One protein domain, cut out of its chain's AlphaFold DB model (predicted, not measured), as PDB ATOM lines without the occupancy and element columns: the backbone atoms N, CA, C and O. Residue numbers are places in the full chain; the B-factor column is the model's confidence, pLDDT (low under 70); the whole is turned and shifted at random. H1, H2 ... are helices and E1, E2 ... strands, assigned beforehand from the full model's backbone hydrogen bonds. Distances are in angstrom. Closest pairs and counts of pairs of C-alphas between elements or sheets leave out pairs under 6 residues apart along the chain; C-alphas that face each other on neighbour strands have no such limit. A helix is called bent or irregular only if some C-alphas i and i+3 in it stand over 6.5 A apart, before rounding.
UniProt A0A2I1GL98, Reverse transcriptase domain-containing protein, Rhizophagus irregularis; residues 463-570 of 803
ATOM      1  N   VAL A 463       0.666  47.080   9.179       76.94
ATOM      2  CA  VAL A 463       1.854  47.924   9.252       76.94
ATOM      3  C   VAL A 463       1.403  49.344   9.560       76.94
ATOM      4  O   VAL A 463       0.747  49.966   8.735       76.94
ATOM      5  N   ARG A 464       1.808  49.857  10.723       73.88
ATOM      6  CA  ARG A 464       1.671  51.270  11.100       73.88
ATOM      7  C   ARG A 464       3.018  51.972  10.991       73.88
ATOM      8  O   ARG A 464       4.041  51.433  11.424       73.88
ATOM      9  N   SER A 465       3.025  53.153  10.391       70.50
ATOM     10  CA  SER A 465       4.196  54.003  10.211       70.50
ATOM     11  C   SER A 465       3.981  55.318  10.946       70.50
ATOM     12  O   SER A 465       3.420  56.252  10.386       70.50
ATOM     13  N   THR A 466       4.507  55.414  12.166       62.44
ATOM     14  CA  THR A 466       4.438  56.635  12.988       62.44
ATOM     15  C   THR A 466       5.129  57.830  12.330       62.44
ATOM     16  O   THR A 466       4.654  58.948  12.436       62.44
ATOM     17  N   ARG A 467       6.215  57.602  11.576       49.16
ATOM     18  CA  ARG A 467       6.930  58.655  10.828       49.16
ATOM     19  C   ARG A 467       6.116  59.248   9.670       49.16
ATOM     20  O   ARG A 467       6.379  60.373   9.276       49.16
ATOM     21  N   LEU A 468       5.226  58.459   9.071       56.12
ATOM     22  CA  LEU A 468       4.465  58.862   7.879       56.12
ATOM     23  C   LEU A 468       2.972  59.054   8.183       56.12
ATOM     24  O   LEU A 468       2.220  59.271   7.245       56.12
ATOM     25  N   GLY A 469       2.558  58.901   9.448       69.12
ATOM     26  CA  GLY A 469       1.158  58.976   9.869       69.12
ATOM     27  C   GLY A 469       0.235  58.075   9.050       69.12
ATOM     28  O   GLY A 469      -0.773  58.547   8.551       69.12
ATOM     29  N   LEU A 470       0.594  56.808   8.810       77.06
ATOM     30  CA  LEU A 470      -0.244  55.911   8.000       77.06
ATOM     31  C   LEU A 470      -0.219  54.454   8.459       77.06
ATOM     32  O   LEU A 470       0.795  53.948   8.956       77.06
ATOM     33  N   LYS A 471      -1.327  53.761   8.212       80.44
ATOM     34  CA  LYS A 471      -1.611  52.368   8.559       80.44
ATOM     35  C   LYS A 471      -2.083  51.613   7.319       80.44
ATOM     36  O   LYS A 471      -2.837  52.147   6.526       80.44
ATOM     37  N   TYR A 472      -1.619  50.383   7.111       85.31
ATOM     38  CA  TYR A 472      -2.091  49.534   6.010       85.31
ATOM     39  C   TYR A 472      -1.894  48.040   6.271       85.31
ATOM     40  O   TYR A 472      -0.996  47.621   7.007       85.31
ATOM     41  N   HIS A 473      -2.678  47.211   5.585       83.44
ATOM     42  CA  HIS A 473      -2.521  45.761   5.540       83.44
ATOM     43  C   HIS A 473      -1.639  45.335   4.370       83.44
ATOM     44  O   HIS A 473      -1.719  45.877   3.270       83.44
ATOM     45  N   THR A 474      -0.790  44.330   4.578       85.56
ATOM     46  CA  THR A 474       0.021  43.755   3.508       85.56
ATOM     47  C   THR A 474       0.087  42.236   3.571       85.56
ATOM     48  O   THR A 474       0.227  41.652   4.645       85.56
ATOM     49  N   ILE A 475       0.039  41.598   2.404       84.50
ATOM     50  CA  ILE A 475       0.171  40.147   2.244       84.50
ATOM     51  C   ILE A 475       1.062  39.837   1.039       84.50
ATOM     52  O   ILE A 475       1.080  40.576   0.056       84.50
ATOM     53  N   VAL A 476       1.856  38.772   1.130       81.69
ATOM     54  CA  VAL A 476       2.678  38.278   0.018       81.69
ATOM     55  C   VAL A 476       1.991  37.052  -0.554       81.69
ATOM     56  O   VAL A 476       1.694  36.127   0.192       81.69
ATOM     57  N   LYS A 477       1.746  37.047  -1.863       79.94
ATOM     58  CA  LYS A 477       1.060  35.957  -2.562       79.94
ATOM     59  C   LYS A 477       1.862  35.510  -3.776       79.94
ATOM     60  O   LYS A 477       2.627  36.288  -4.355       79.94
ATOM     61  N   ARG A 478       1.678  34.246  -4.158       81.12
ATOM     62  CA  ARG A 478       2.128  33.731  -5.453       81.12
ATOM     63  C   ARG A 478       1.101  34.129  -6.516       81.12
ATOM     64  O   ARG A 478      -0.100  34.094  -6.255       81.12
ATOM     65  N   TYR A 479       1.573  34.585  -7.665       79.88
ATOM     66  CA  TYR A 479       0.762  34.944  -8.817       79.88
ATOM     67  C   TYR A 479       0.273  33.690  -9.519       79.88
ATOM     68  O   TYR A 479       1.016  32.727  -9.685       79.88
ATOM     69  N   ASN A 480      -0.992  33.742  -9.900       78.56
ATOM     70  CA  ASN A 480      -1.703  32.736 -10.653       78.56
ATOM     71  C   ASN A 480      -2.433  33.438 -11.800       78.56
ATOM     72  O   ASN A 480      -3.127  34.435 -11.581       78.56
ATOM     73  N   ASP A 481      -2.305  32.895 -13.007       73.31
ATOM     74  CA  ASP A 481      -2.824  33.517 -14.233       73.31
ATOM     75  C   ASP A 481      -4.342  33.720 -14.180       73.31
ATOM     76  O   ASP A 481      -4.862  34.725 -14.660       73.31
ATOM     77  N   TRP A 482      -5.061  32.812 -13.511       76.25
ATOM     78  CA  TRP A 482      -6.492  32.958 -13.238       76.25
ATOM     79  C   TRP A 482      -6.811  34.275 -12.517       76.25
ATOM     80  O   TRP A 482      -7.677  35.015 -12.958       76.25
ATOM     81  N   LYS A 483      -6.058  34.652 -11.479       72.50
ATOM     82  CA  LYS A 483      -6.310  35.893 -10.729       72.50
ATOM     83  C   LYS A 483      -5.863  37.149 -11.479       72.50
ATOM     84  O   LYS A 483      -6.429  38.215 -11.258       72.50
ATOM     85  N   GLY A 484      -4.869  37.027 -12.359       74.50
ATOM     86  CA  GLY A 484      -4.501  38.083 -13.302       74.50
ATOM     87  C   GLY A 484      -5.621  38.392 -14.300       74.50
ATOM     88  O   GLY A 484      -5.837  39.555 -14.623       74.50
ATOM     89  N   ARG A 485      -6.400  37.383 -14.721       75.94
ATOM     90  CA  ARG A 485      -7.563  37.587 -15.605       75.94
ATOM     91  C   ARG A 485      -8.662  38.443 -14.968       75.94
ATOM     92  O   ARG A 485      -9.211  39.298 -15.648       75.94
ATOM     93  N   TYR A 486      -8.924  38.280 -13.671       77.12
ATOM     94  CA  TYR A 486      -9.927  39.081 -12.947       77.12
ATOM     95  C   TYR A 486      -9.405  40.428 -12.427       77.12
ATOM     96  O   TYR A 486     -10.185  41.235 -11.927       77.12
ATOM     97  N   ASN A 487      -8.094  40.689 -12.489       78.12
ATOM     98  CA  ASN A 487      -7.520  41.944 -12.010       78.12
ATOM     99  C   ASN A 487      -6.471  42.479 -13.004       78.12
ATOM    100  O   ASN A 487      -5.291  42.116 -12.903       78.12
ATOM    101  N   PRO A 488      -6.867  43.366 -13.939       74.12
ATOM    102  CA  PRO A 488      -5.981  43.854 -14.998       74.12
ATOM    103  C   PRO A 488      -4.757  44.604 -14.451       74.12
ATOM    104  O   PRO A 488      -3.669  44.501 -15.016       74.12
ATOM    105  N   ASN A 489      -4.886  45.267 -13.294       72.44
ATOM    106  CA  ASN A 489      -3.775  45.941 -12.612       72.44
ATOM    107  C   ASN A 489      -2.755  44.955 -12.022       72.44
ATOM    108  O   ASN A 489      -1.555  45.220 -12.009       72.44
ATOM    109  N   LEU A 490      -3.203  43.801 -11.522       78.50
ATOM    110  CA  LEU A 490      -2.293  42.752 -11.060       78.50
ATOM    111  C   LEU A 490      -1.569  42.094 -12.244       78.50
ATOM    112  O   LEU A 490      -0.373  41.812 -12.140       78.50
ATOM    113  N   LYS A 491      -2.281  41.882 -13.359       80.12
ATOM    114  CA  LYS A 491      -1.723  41.334 -14.601       80.12
ATOM    115  C   LYS A 491      -0.629  42.237 -15.169       80.12
ATOM    116  O   LYS A 491       0.490  41.769 -15.372       80.12
ATOM    117  N   SER A 492      -0.902  43.537 -15.305       78.50
ATOM    118  CA  SER A 492       0.065  44.517 -15.824       78.50
ATOM    119  C   SER A 492       1.328  44.629 -14.963       78.50
ATOM    120  O   SER A 492       2.430  44.772 -15.483       78.50
ATOM    121  N   VAL A 493       1.203  44.502 -13.638       79.06
ATOM    122  CA  VAL A 493       2.353  44.525 -12.718       79.06
ATOM    123  C   VAL A 493       3.193  43.245 -12.806       79.06
ATOM    124  O   VAL A 493       4.404  43.280 -12.549       79.06
ATOM    125  N   MET A 494       2.577  42.102 -13.119       79.81
ATOM    126  CA  MET A 494       3.241  40.796 -13.072       79.81
ATOM    127  C   MET A 494       3.795  40.327 -14.415       79.81
ATOM    128  O   MET A 494       4.833  39.657 -14.408       79.81
ATOM    129  N   GLU A 495       3.214  40.726 -15.543       78.69
ATOM    130  CA  GLU A 495       3.667  40.335 -16.882       78.69
ATOM    131  C   GLU A 495       4.796  41.247 -17.421       78.69
ATOM    132  O   GLU A 495       4.742  42.464 -17.258       78.69
ATOM    133  N   PRO A 496       5.867  40.690 -18.029       71.50
ATOM    134  CA  PRO A 496       6.170  39.264 -18.153       71.50
ATOM    135  C   PRO A 496       6.710  38.670 -16.836       71.50
ATOM    136  O   PRO A 496       7.607  39.220 -16.179       71.50
ATOM    137  N   ILE A 497       6.174  37.514 -16.431       70.81
ATOM    138  CA  ILE A 497       6.555  36.803 -15.192       70.81
ATOM    139  C   ILE A 497       7.958  36.206 -15.330       70.81
ATOM    140  O   ILE A 497       8.759  36.244 -14.385       70.81
ATOM    141  N   THR A 498       8.258  35.720 -16.532       71.88
ATOM    142  CA  THR A 498       9.526  35.108 -16.918       71.88
ATOM    143  C   THR A 498      10.357  36.113 -17.700       71.88
ATOM    144  O   THR A 498       9.877  36.760 -18.626       71.88
ATOM    145  N   THR A 499      11.621  36.274 -17.316       67.50
ATOM    146  CA  THR A 499      12.558  37.173 -18.004       67.50
ATOM    147  C   THR A 499      13.856  36.440 -18.307       67.50
ATOM    148  O   THR A 499      14.391  35.769 -17.426       67.50
ATOM    149  N   VAL A 500      14.392  36.591 -19.520       64.94
ATOM    150  CA  VAL A 500      15.684  36.004 -19.900       64.94
ATOM    151  C   VAL A 500      16.797  37.000 -19.593       64.94
ATOM    152  O   VAL A 500      16.781  38.138 -20.061       64.94
ATOM    153  N   ARG A 501      17.794  36.600 -18.795       53.41
ATOM    154  CA  ARG A 501      18.964  37.450 -18.513       53.41
ATOM    155  C   ARG A 501      20.245  36.636 -18.624       53.41
ATOM    156  O   ARG A 501      20.471  35.733 -17.825       53.41
ATOM    157  N   LYS A 502      21.109  36.991 -19.584       48.97
ATOM    158  CA  LYS A 502      22.357  36.260 -19.903       48.97
ATOM    159  C   LYS A 502      22.112  34.782 -20.262       48.97
ATOM    160  O   LYS A 502      22.804  33.911 -19.745       48.97
ATOM    161  N   GLY A 503      21.093  34.516 -21.084       54.03
ATOM    162  CA  GLY A 503      20.737  33.161 -21.531       54.03
ATOM    163  C   GLY A 503      20.086  32.266 -20.469       54.03
ATOM    164  O   GLY A 503      19.943  31.077 -20.702       54.03
ATOM    165  N   LYS A 504      19.709  32.809 -19.301       54.38
ATOM    166  CA  LYS A 504      19.047  32.069 -18.214       54.38
ATOM    167  C   LYS A 504      17.614  32.555 -18.024       54.38
ATOM    168  O   LYS A 504      17.409  33.767 -17.888       54.38
ATOM    169  N   SER A 505      16.665  31.619 -17.982       60.34
ATOM    170  CA  SER A 505      15.258  31.882 -17.665       60.34
ATOM    171  C   SER A 505      15.091  32.148 -16.165       60.34
ATOM    172  O   SER A 505      15.646  31.441 -15.321       60.34
ATOM    173  N   ILE A 506      14.407  33.240 -15.820       68.38
ATOM    174  CA  ILE A 506      14.212  33.709 -14.444       68.38
ATOM    175  C   ILE A 506      12.724  33.964 -14.240       68.38
ATOM    176  O   ILE A 506      12.198  34.940 -14.785       68.38
ATOM    177  N   THR A 507      12.086  33.155 -13.395       74.19
ATOM    178  CA  THR A 507      10.660  33.268 -13.068       74.19
ATOM    179  C   THR A 507      10.481  34.055 -11.771       74.19
ATOM    180  O   THR A 507      11.153  33.806 -10.765       74.19
ATOM    181  N   LYS A 508       9.585  35.049 -11.774       78.75
ATOM    182  CA  LYS A 508       9.289  35.907 -10.608       78.75
ATOM    183  C   LYS A 508       7.817  35.780 -10.207       78.75
ATOM    184  O   LYS A 508       7.033  36.677 -10.515       78.75
ATOM    185  N   PRO A 509       7.433  34.700  -9.508       78.56
ATOM    186  CA  PRO A 509       6.028  34.379  -9.311       78.56
ATOM    187  C   PRO A 509       5.411  35.053  -8.082       78.56
ATOM    188  O   PRO A 509       4.276  34.751  -7.757       78.56
ATOM    189  N   PHE A 510       6.101  35.943  -7.363       81.75
ATOM    190  CA  PHE A 510       5.582  36.515  -6.114       81.75
ATOM    191  C   PHE A 510       5.298  38.014  -6.213       81.75
ATOM    192  O   PHE A 510       6.094  38.788  -6.752       81.75
ATOM    193  N   TYR A 511       4.186  38.436  -5.615       82.50
ATOM    194  CA  TYR A 511       3.803  39.836  -5.460       82.50
ATOM    195  C   TYR A 511       3.398  40.146  -4.023       82.50
ATOM    196  O   TYR A 511       3.091  39.266  -3.218       82.50
ATOM    197  N   LYS A 512       3.416  41.436  -3.704       82.62
ATOM    198  CA  LYS A 512       2.941  41.988  -2.445       82.62
ATOM    199  C   LYS A 512       1.692  42.807  -2.717       82.62
ATOM    200  O   LYS A 512       1.717  43.698  -3.560       82.62
ATOM    201  N   GLU A 513       0.628  42.475  -2.012       85.19
ATOM    202  CA  GLU A 513      -0.664  43.150  -2.033       85.19
ATOM    203  C   GLU A 513      -0.722  44.082  -0.813       85.19
ATOM    204  O   GLU A 513      -0.315  43.687   0.290       85.19
ATOM    205  N   TYR A 514      -1.154  45.323  -1.019       85.62
ATOM    206  CA  TYR A 514      -1.372  46.329   0.022       85.62
ATOM    207  C   TYR A 514      -2.839  46.755   0.004       85.62
ATOM    208  O   TYR A 514      -3.367  47.048  -1.069       85.62
ATOM    209  N   LYS A 515      -3.479  46.772   1.175       80.88
ATOM    210  CA  LYS A 515      -4.908  47.057   1.366       80.88
ATOM    211  C   LYS A 515      -5.134  47.964   2.569       80.88
ATOM    212  O   LYS A 515      -4.277  48.019   3.446       80.88
ATOM    213  N   ASN A 516      -6.303  48.603   2.612       77.50
ATOM    214  CA  ASN A 516      -6.805  49.394   3.741       77.50
ATOM    215  C   ASN A 516      -5.780  50.430   4.218       77.50
ATOM    216  O   ASN A 516      -5.356  50.404   5.369       77.50
ATOM    217  N   VAL A 517      -5.299  51.262   3.289       76.44
ATOM    218  CA  VAL A 517      -4.399  52.366   3.632       76.44
ATOM    219  C   VAL A 517      -5.223  53.454   4.317       76.44
ATOM    220  O   VAL A 517      -6.075  54.072   3.688       76.44
ATOM    221  N   GLU A 518      -4.953  53.670   5.594       70.38
ATOM    222  CA  GLU A 518      -5.523  54.702   6.452       70.38
ATOM    223  C   GLU A 518      -4.415  55.698   6.804       70.38
ATOM    224  O   GLU A 518      -3.257  55.306   6.970       70.38
ATOM    225  N   PHE A 519      -4.750  56.981   6.912       68.38
ATOM    226  CA  PHE A 519      -3.819  57.995   7.397       68.38
ATOM    227  C   PHE A 519      -4.225  58.418   8.811       68.38
ATOM    228  O   PHE A 519      -5.383  58.753   9.053       68.38
ATOM    229  N   ASP A 520      -3.268  58.379   9.733       62.84
ATOM    230  CA  ASP A 520      -3.404  58.826  11.115       62.84
ATOM    231  C   ASP A 520      -3.236  60.357  11.138       62.84
ATOM    232  O   ASP A 520      -2.169  60.867  11.480       62.84
ATOM    233  N   ASP A 521      -4.259  61.098  10.711       57.16
ATOM    234  CA  ASP A 521      -4.204  62.561  10.644       57.16
ATOM    235  C   ASP A 521      -5.253  63.221  11.554       57.16
ATOM    236  O   ASP A 521      -6.455  63.126  11.305       57.16
ATOM    237  N   ASN A 522      -4.798  63.991  12.547       55.84
ATOM    238  CA  ASN A 522      -5.634  64.965  13.257       55.84
ATOM    239  C   ASN A 522      -5.848  66.198  12.355       55.84
ATOM    240  O   ASN A 522      -5.129  67.190  12.471       55.84
ATOM    241  N   ARG A 523      -6.797  66.131  11.412       62.12
ATOM    242  CA  ARG A 523      -7.190  67.263  10.545       62.12
ATOM    243  C   ARG A 523      -8.481  67.909  11.028       62.12
ATOM    244  O   ARG A 523      -9.385  67.223  11.498       62.12
ATOM    245  N   THR A 524      -8.613  69.220  10.833       67.56
ATOM    246  CA  THR A 524      -9.877  69.914  11.105       67.56
ATOM    247  C   THR A 524     -10.956  69.518  10.080       67.56
ATOM    248  O   THR A 524     -10.628  69.180   8.934       67.56
ATOM    249  N   PRO A 525     -12.258  69.591  10.421       67.19
ATOM    250  CA  PRO A 525     -13.346  69.233   9.502       67.19
ATOM    251  C   PRO A 525     -13.300  69.983   8.157       67.19
ATOM    252  O   PRO A 525     -13.614  69.421   7.105       67.19
ATOM    253  N   GLN A 526     -12.840  71.238   8.163       67.25
ATOM    254  CA  GLN A 526     -12.677  72.056   6.957       67.25
ATOM    255  C   GLN A 526     -11.523  71.571   6.066       67.25
ATOM    256  O   GLN A 526     -11.674  71.511   4.844       67.25
ATOM    257  N   GLN A 527     -10.397  71.157   6.658       63.84
ATOM    258  CA  GLN A 527      -9.272  70.567   5.924       63.84
ATOM    259  C   GLN A 527      -9.663  69.236   5.281       63.84
ATOM    260  O   GLN A 527      -9.300  68.984   4.134       63.84
ATOM    261  N   ILE A 528     -10.462  68.416   5.973       69.12
ATOM    262  CA  ILE A 528     -11.008  67.170   5.417       69.12
ATOM    263  C   ILE A 528     -11.920  67.478   4.223       69.12
ATOM    264  O   ILE A 528     -11.792  66.841   3.178       69.12
ATOM    265  N   LYS A 529     -12.800  68.483   4.332       73.75
ATOM    266  CA  LYS A 529     -13.702  68.893   3.241       73.75
ATOM    267  C   LYS A 529     -12.933  69.427   2.025       73.75
ATOM    268  O   LYS A 529     -13.257  69.065   0.896       73.75
ATOM    269  N   ARG A 530     -11.888  70.237   2.241       71.44
ATOM    270  CA  ARG A 530     -11.012  70.756   1.171       71.44
ATOM    271  C   ARG A 530     -10.202  69.638   0.508       71.44
ATOM    272  O   ARG A 530     -10.140  69.583  -0.715       71.44
ATOM    273  N   TRP A 531      -9.651  68.720   1.301       71.00
ATOM    274  CA  TRP A 531      -8.909  67.558   0.807       71.00
ATOM    275  C   TRP A 531      -9.787  66.608  -0.011       71.00
ATOM    276  O   TRP A 531      -9.379  66.193  -1.092       71.00
ATOM    277  N   LYS A 532     -11.011  66.310   0.452       73.19
ATOM    278  CA  LYS A 532     -11.971  65.479  -0.295       73.19
ATOM    279  C   LYS A 532     -12.319  66.093  -1.652       73.19
ATOM    280  O   LYS A 532     -12.201  65.405  -2.659       73.19
ATOM    281  N   ARG A 533     -12.622  67.397  -1.697       77.06
ATOM    282  CA  ARG A 533     -12.904  68.117  -2.955       77.06
ATOM    283  C   ARG A 533     -11.736  68.054  -3.946       77.06
ATOM    284  O   ARG A 533     -11.944  67.748  -5.114       77.06
ATOM    285  N   LEU A 534     -10.513  68.312  -3.474       73.19
ATOM    286  CA  LEU A 534      -9.308  68.271  -4.311       73.19
ATOM    287  C   LEU A 534      -9.046  66.852  -4.843       73.19
ATOM    288  O   LEU A 534      -8.807  66.658  -6.030       73.19
ATOM    289  N   LYS A 535      -9.148  65.847  -3.967       71.00
ATOM    290  CA  LYS A 535      -8.964  64.434  -4.307       71.00
ATOM    291  C   LYS A 535      -9.993  63.950  -5.335       71.00
ATOM    292  O   LYS A 535      -9.614  63.271  -6.281       71.00
ATOM    293  N   GLU A 536     -11.267  64.300  -5.174       74.38
ATOM    294  CA  GLU A 536     -12.337  63.942  -6.117       74.38
ATOM    295  C   GLU A 536     -12.153  64.602  -7.487       74.38
ATOM    296  O   GLU A 536     -12.338  63.946  -8.510       74.38
ATOM    297  N   SER A 537     -11.746  65.875  -7.516       74.62
ATOM    298  CA  SER A 537     -11.455  66.592  -8.762       74.62
ATOM    299  C   SER A 537     -10.300  65.947  -9.534       74.62
ATOM    300  O   SER A 537     -10.432  65.703 -10.734       74.62
ATOM    301  N   ILE A 538      -9.212  65.585  -8.843       70.50
ATOM    302  CA  ILE A 538      -8.064  64.913  -9.464       70.50
ATOM    303  C   ILE A 538      -8.442  63.503  -9.938       70.50
ATOM    304  O   ILE A 538      -8.103  63.141 -11.058       70.50
ATOM    305  N   LEU A 539      -9.190  62.726  -9.143       70.19
ATOM    306  CA  LEU A 539      -9.637  61.385  -9.549       70.19
ATOM    307  C   LEU A 539     -10.518  61.413 -10.808       70.19
ATOM    308  O   LEU A 539     -10.340  60.565 -11.678       70.19
ATOM    309  N   LYS A 540     -11.426  62.394 -10.930       72.62
ATOM    310  CA  LYS A 540     -12.244  62.586 -12.142       72.62
ATOM    311  C   LYS A 540     -11.389  62.957 -13.352       72.62
ATOM    312  O   LYS A 540     -11.584  62.411 -14.428       72.62
ATOM    313  N   TYR A 541     -10.425  63.860 -13.178       70.31
ATOM    314  CA  TYR A 541      -9.507  64.248 -14.250       70.31
ATOM    315  C   TYR A 541      -8.620  63.076 -14.713       70.31
ATOM    316  O   TYR A 541      -8.418  62.880 -15.911       70.31
ATOM    317  N   GLU A 542      -8.127  62.259 -13.776       67.31
ATOM    318  CA  GLU A 542      -7.292  61.086 -14.063       67.31
ATOM    319  C   GLU A 542      -8.057  59.958 -14.782       67.31
ATOM    320  O   GLU A 542      -7.451  59.251 -15.587       67.31
ATOM    321  N   GLU A 543      -9.371  59.803 -14.562       64.81
ATOM    322  CA  GLU A 543     -10.206  58.804 -15.260       64.81
ATOM    323  C   GLU A 543     -10.277  59.013 -16.782       64.81
ATOM    324  O   GLU A 543     -10.486  58.049 -17.519       64.81
ATOM    325  N   HIS A 544     -10.044  60.235 -17.267       63.62
ATOM    326  CA  HIS A 544     -10.096  60.565 -18.693       63.62
ATOM    327  C   HIS A 544      -8.740  60.451 -19.421       63.62
ATOM    328  O   HIS A 544      -8.680  60.646 -20.636       63.62
ATOM    329  N   LEU A 545      -7.643  60.123 -18.723       57.81
ATOM    330  CA  LEU A 545      -6.289  60.101 -19.293       57.81
ATOM    331  C   LEU A 545      -5.742  58.673 -19.476       57.81
ATOM    332  O   LEU A 545      -5.372  57.992 -18.524       57.81
ATOM    333  N   TYR A 546      -5.572  58.242 -20.729       53.16
ATOM    334  CA  TYR A 546      -5.075  56.907 -21.110       53.16
ATOM    335  C   TYR A 546      -3.533  56.746 -21.069       53.16
ATOM    336  O   TYR A 546      -2.947  56.115 -21.951       53.16
ATOM    337  N   HIS A 547      -2.824  57.292 -20.067       48.66
ATOM    338  CA  HIS A 547      -1.351  57.186 -19.975       48.66
ATOM    339  C   HIS A 547      -0.826  56.903 -18.553       48.66
ATOM    340  O   HIS A 547      -1.358  57.391 -17.562       48.66
ATOM    341  N   CYS A 548       0.280  56.149 -18.442       45.75
ATOM    342  CA  CYS A 548       0.924  55.806 -17.164       45.75
ATOM    343  C   CYS A 548       1.594  57.024 -16.486       45.75
ATOM    344  O   CYS A 548       2.706  57.411 -16.851       45.75
ATOM    345  N   LYS A 549       0.953  57.573 -15.446       49.47
ATOM    346  CA  LYS A 549       1.478  58.580 -14.499       49.47
ATOM    347  C   LYS A 549       1.250  58.109 -13.045       49.47
ATOM    348  O   LYS A 549       0.484  57.168 -12.836       49.47
ATOM    349  N   PRO A 550       1.924  58.683 -12.027       49.31
ATOM    350  CA  PRO A 550       1.572  58.420 -10.630       49.31
ATOM    351  C   PRO A 550       0.149  58.932 -10.353       49.31
ATOM    352  O   PRO A 550      -0.066  60.134 -10.414       49.31
ATOM    353  N   PHE A 551      -0.792  58.024 -10.082       63.41
ATOM    354  CA  PHE A 551      -2.209  58.332  -9.841       63.41
ATOM    355  C   PHE A 551      -2.547  58.342  -8.347       63.41
ATOM    356  O   PHE A 551      -1.902  57.647  -7.545       63.41
ATOM    357  N   LEU A 552      -3.575  59.100  -7.964       58.59
ATOM    358  CA  LEU A 552      -4.124  59.044  -6.611       58.59
ATOM    359  C   LEU A 552      -4.916  57.745  -6.417       58.59
ATOM    360  O   LEU A 552      -5.727  57.336  -7.243       58.59
ATOM    361  N   LEU A 553      -4.691  57.064  -5.291       60.94
ATOM    362  CA  LEU A 553      -5.421  55.837  -4.975       60.94
ATOM    363  C   LEU A 553      -6.870  56.170  -4.588       60.94
ATOM    364  O   LEU A 553      -7.102  56.929  -3.641       60.94
ATOM    365  N   LYS A 554      -7.845  55.551  -5.269       64.31
ATOM    366  CA  LYS A 554      -9.254  55.556  -4.834       64.31
ATOM    367  C   LYS A 554      -9.368  54.936  -3.439       64.31
ATOM    368  O   LYS A 554      -8.558  54.075  -3.073       64.31
ATOM    369  N   GLU A 555     -10.375  55.333  -2.669       59.19
ATOM    370  CA  GLU A 555     -10.651  54.713  -1.366       59.19
ATOM    371  C   GLU A 555     -10.887  53.208  -1.560       59.19
ATOM    372  O   GLU A 555     -11.536  52.792  -2.514       59.19
ATOM    373  N   ASN A 556     -10.251  52.386  -0.720       62.50
ATOM    374  CA  ASN A 556     -10.215  50.917  -0.819       62.50
ATOM    375  C   ASN A 556      -9.412  50.320  -1.996       62.50
ATOM    376  O   ASN A 556      -9.464  49.109  -2.236       62.50
ATOM    377  N   SER A 557      -8.597  51.118  -2.694       67.12
ATOM    378  CA  SER A 557      -7.717  50.596  -3.748       67.12
ATOM    379  C   SER A 557      -6.686  49.610  -3.206       67.12
ATOM    380  O   SER A 557      -6.003  49.853  -2.209       67.12
ATOM    381  N   THR A 558      -6.529  48.496  -3.918       76.75
ATOM    382  CA  THR A 558      -5.486  47.507  -3.639       76.75
ATOM    383  C   THR A 558      -4.263  47.794  -4.500       76.75
ATOM    384  O   THR A 558      -4.363  47.834  -5.725       76.75
ATOM    385  N   VAL A 559      -3.094  47.951  -3.877       80.19
ATOM    386  CA  VAL A 559      -1.832  48.181  -4.596       80.19
ATOM    387  C   VAL A 559      -1.052  46.882  -4.706       80.19
ATOM    388  O   VAL A 559      -0.863  46.167  -3.718       80.19
ATOM    389  N   PHE A 560      -0.541  46.596  -5.901       82.25
ATOM    390  CA  PHE A 560       0.291  45.427  -6.162       82.25
ATOM    391  C   PHE A 560       1.738  45.830  -6.420       82.25
ATOM    392  O   PHE A 560       2.032  46.793  -7.120       82.25
ATOM    393  N   LYS A 561       2.671  45.060  -5.862       81.38
ATOM    394  CA  LYS A 561       4.104  45.221  -6.109       81.38
ATOM    395  C   LYS A 561       4.736  43.879  -6.425       81.38
ATOM    396  O   LYS A 561       4.809  43.013  -5.551       81.38
ATOM    397  N   LYS A 562       5.281  43.735  -7.631       81.31
ATOM    398  CA  LYS A 562       6.100  42.577  -8.007       81.31
ATOM    399  C   LYS A 562       7.340  42.478  -7.118       81.31
ATOM    400  O   LYS A 562       8.072  43.453  -6.922       81.31
ATOM    401  N   ILE A 563       7.593  41.294  -6.567       77.56
ATOM    402  CA  ILE A 563       8.753  41.049  -5.708       77.56
ATOM    403  C   ILE A 563       9.929  40.630  -6.586       77.56
ATOM    404  O   ILE A 563       9.975  39.541  -7.143       77.56
ATOM    405  N   THR A 564      10.922  41.508  -6.702       68.38
ATOM    406  CA  THR A 564      12.045  41.322  -7.635       68.38
ATOM    407  C   THR A 564      13.155  40.406  -7.121       68.38
ATOM    408  O   THR A 564      13.957  39.923  -7.919       68.38
ATOM    409  N   HIS A 565      13.226  40.175  -5.809       61.53
ATOM    410  CA  HIS A 565      14.305  39.420  -5.162       61.53
ATOM    411  C   HIS A 565      13.939  37.963  -4.841       61.53
ATOM    412  O   HIS A 565      14.828  37.189  -4.491       61.53
ATOM    413  N   LEU A 566      12.660  37.589  -4.955       63.53
ATOM    414  CA  LEU A 566      12.177  36.232  -4.714       63.53
ATOM    415  C   LEU A 566      11.961  35.549  -6.069       63.53
ATOM    416  O   LEU A 566      10.917  35.686  -6.699       63.53
ATOM    417  N   VAL A 567      13.028  34.918  -6.550       63.28
ATOM    418  CA  VAL A 567      13.149  34.363  -7.899       63.28
ATOM    419  C   VAL A 567      13.161  32.844  -7.814       63.28
ATOM    420  O   VAL A 567      13.974  32.286  -7.076       63.28
ATOM    421  N   GLU A 568      12.331  32.199  -8.622       61.25
ATOM    422  CA  GLU A 568      12.462  30.778  -8.926       61.25
ATOM    423  C   GLU A 568      13.369  30.632 -10.154       61.25
ATOM    424  O   GLU A 568      13.271  31.388 -11.127       61.25
ATOM    425  N   ARG A 569      14.336  29.721 -10.057       55.50
ATOM    426  CA  ARG A 569      15.242  29.369 -11.151       55.50
ATOM    427  C   ARG A 569      14.900  27.962 -11.596       55.50
ATOM    428  O   ARG A 569      14.531  27.150 -10.751       55.50
ATOM    429  N   ASP A 570      15.061  27.706 -12.886       52.25
ATOM    430  CA  ASP A 570      14.881  26.376 -13.450       52.25
ATOM    431  C   ASP A 570      15.774  25.353 -12.709       52.25
ATOM    432  O   ASP A 570      16.979  25.609 -12.571       52.25
TER     433      ASP A 570
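What this domain is: This is residues 463 to 570 of the 803 residues of the protein "Reverse transcriptase domain-containing protein" of Rhizophagus irregularis (UniProt A0A2I1GL98). What is the main picture? A long, twisted ribbon of sheet has E2 and E5 side by side as its two long strands, with the short helix H2 packing over edge strand E6; the small hairpin E3 and E4 lies at one end of the whole and the long helix H3 at the other. H1 makes a corner with H2, while residues 525 to 530 of H3 and residues 544 to 549 of the link after it stick out. What are the parts? The printed part has 108 residues with three named helices and six named strands, in the order E1 E2 H1 H2 E3 E4 E5 H3 E6, of mixed class; one sheet runs E1 E2 E5 E6 and the other E3 E4, both antiparallel. How compact is it? It is loose, with a radius of gyration of the C-alphas of 17.8 A, and elongated, spanning 58 by 35 by 26 A.

How they stand to each other: How is the larger sheet paired? E1, residues 463 to 465, forms a hairpin with E2, residues 470 to 478, with N 463 and O 472 at 2.8 A. E2 is the antiparallel neighbour of E5, residues 510 to 519, with N 475 and O 513 at 3.0 A. E5 pairs with E6, residues 559 to 562, with N 512 and O 561 at 2.8 A. Where are the first two helices? H1, residues 481 to 486, and H2, residues 488 to 494, touch only at the corner, the closest C-alphas being Gly 484 and Lys 491, 4.5 A apart. H2 is on the sheet at a height of 8.2 A, over E6 and along the strands, at 3 degrees on the local plane; the closest C-alphas are Met 494 and Lys 562, 6.1 A. What of the rest? E3, residues 498 to 501, and E4, residues 504 to 507, form a hairpin, with N 499 and O 506 at 2.9 A. H3, residues 525 to 543, touches no helix and is not on the sheet. Every O i to N i+4 pair is within hydrogen-bond range in H2 and H3, but 1 of 2 in H1.

Where its parts are: Where does E1 begin? C-alpha 463 is at (1.854, 47.924, 9.252). How long are the longer elements? E2 measures 26.0 A from first to last C-alpha; E5 and H3 each measure 27.1 A. E5 bends by 54 degrees at residue 516. Where does E6 end? C-alpha 562 is at (6.100, 42.577, -8.007).

The domain as a whole: How far does it reach? The two C-alphas farthest apart, those of Gly 503 and Gln 526, are 58.7 A apart. Is it unbroken? The printed part has no cut, and its one long link is H3 to E6, of 15 residues. Where is confidence low? The mean pLDDT of the printed part is 70.1, and 45 residues are under 70, among them residues 542 to 557.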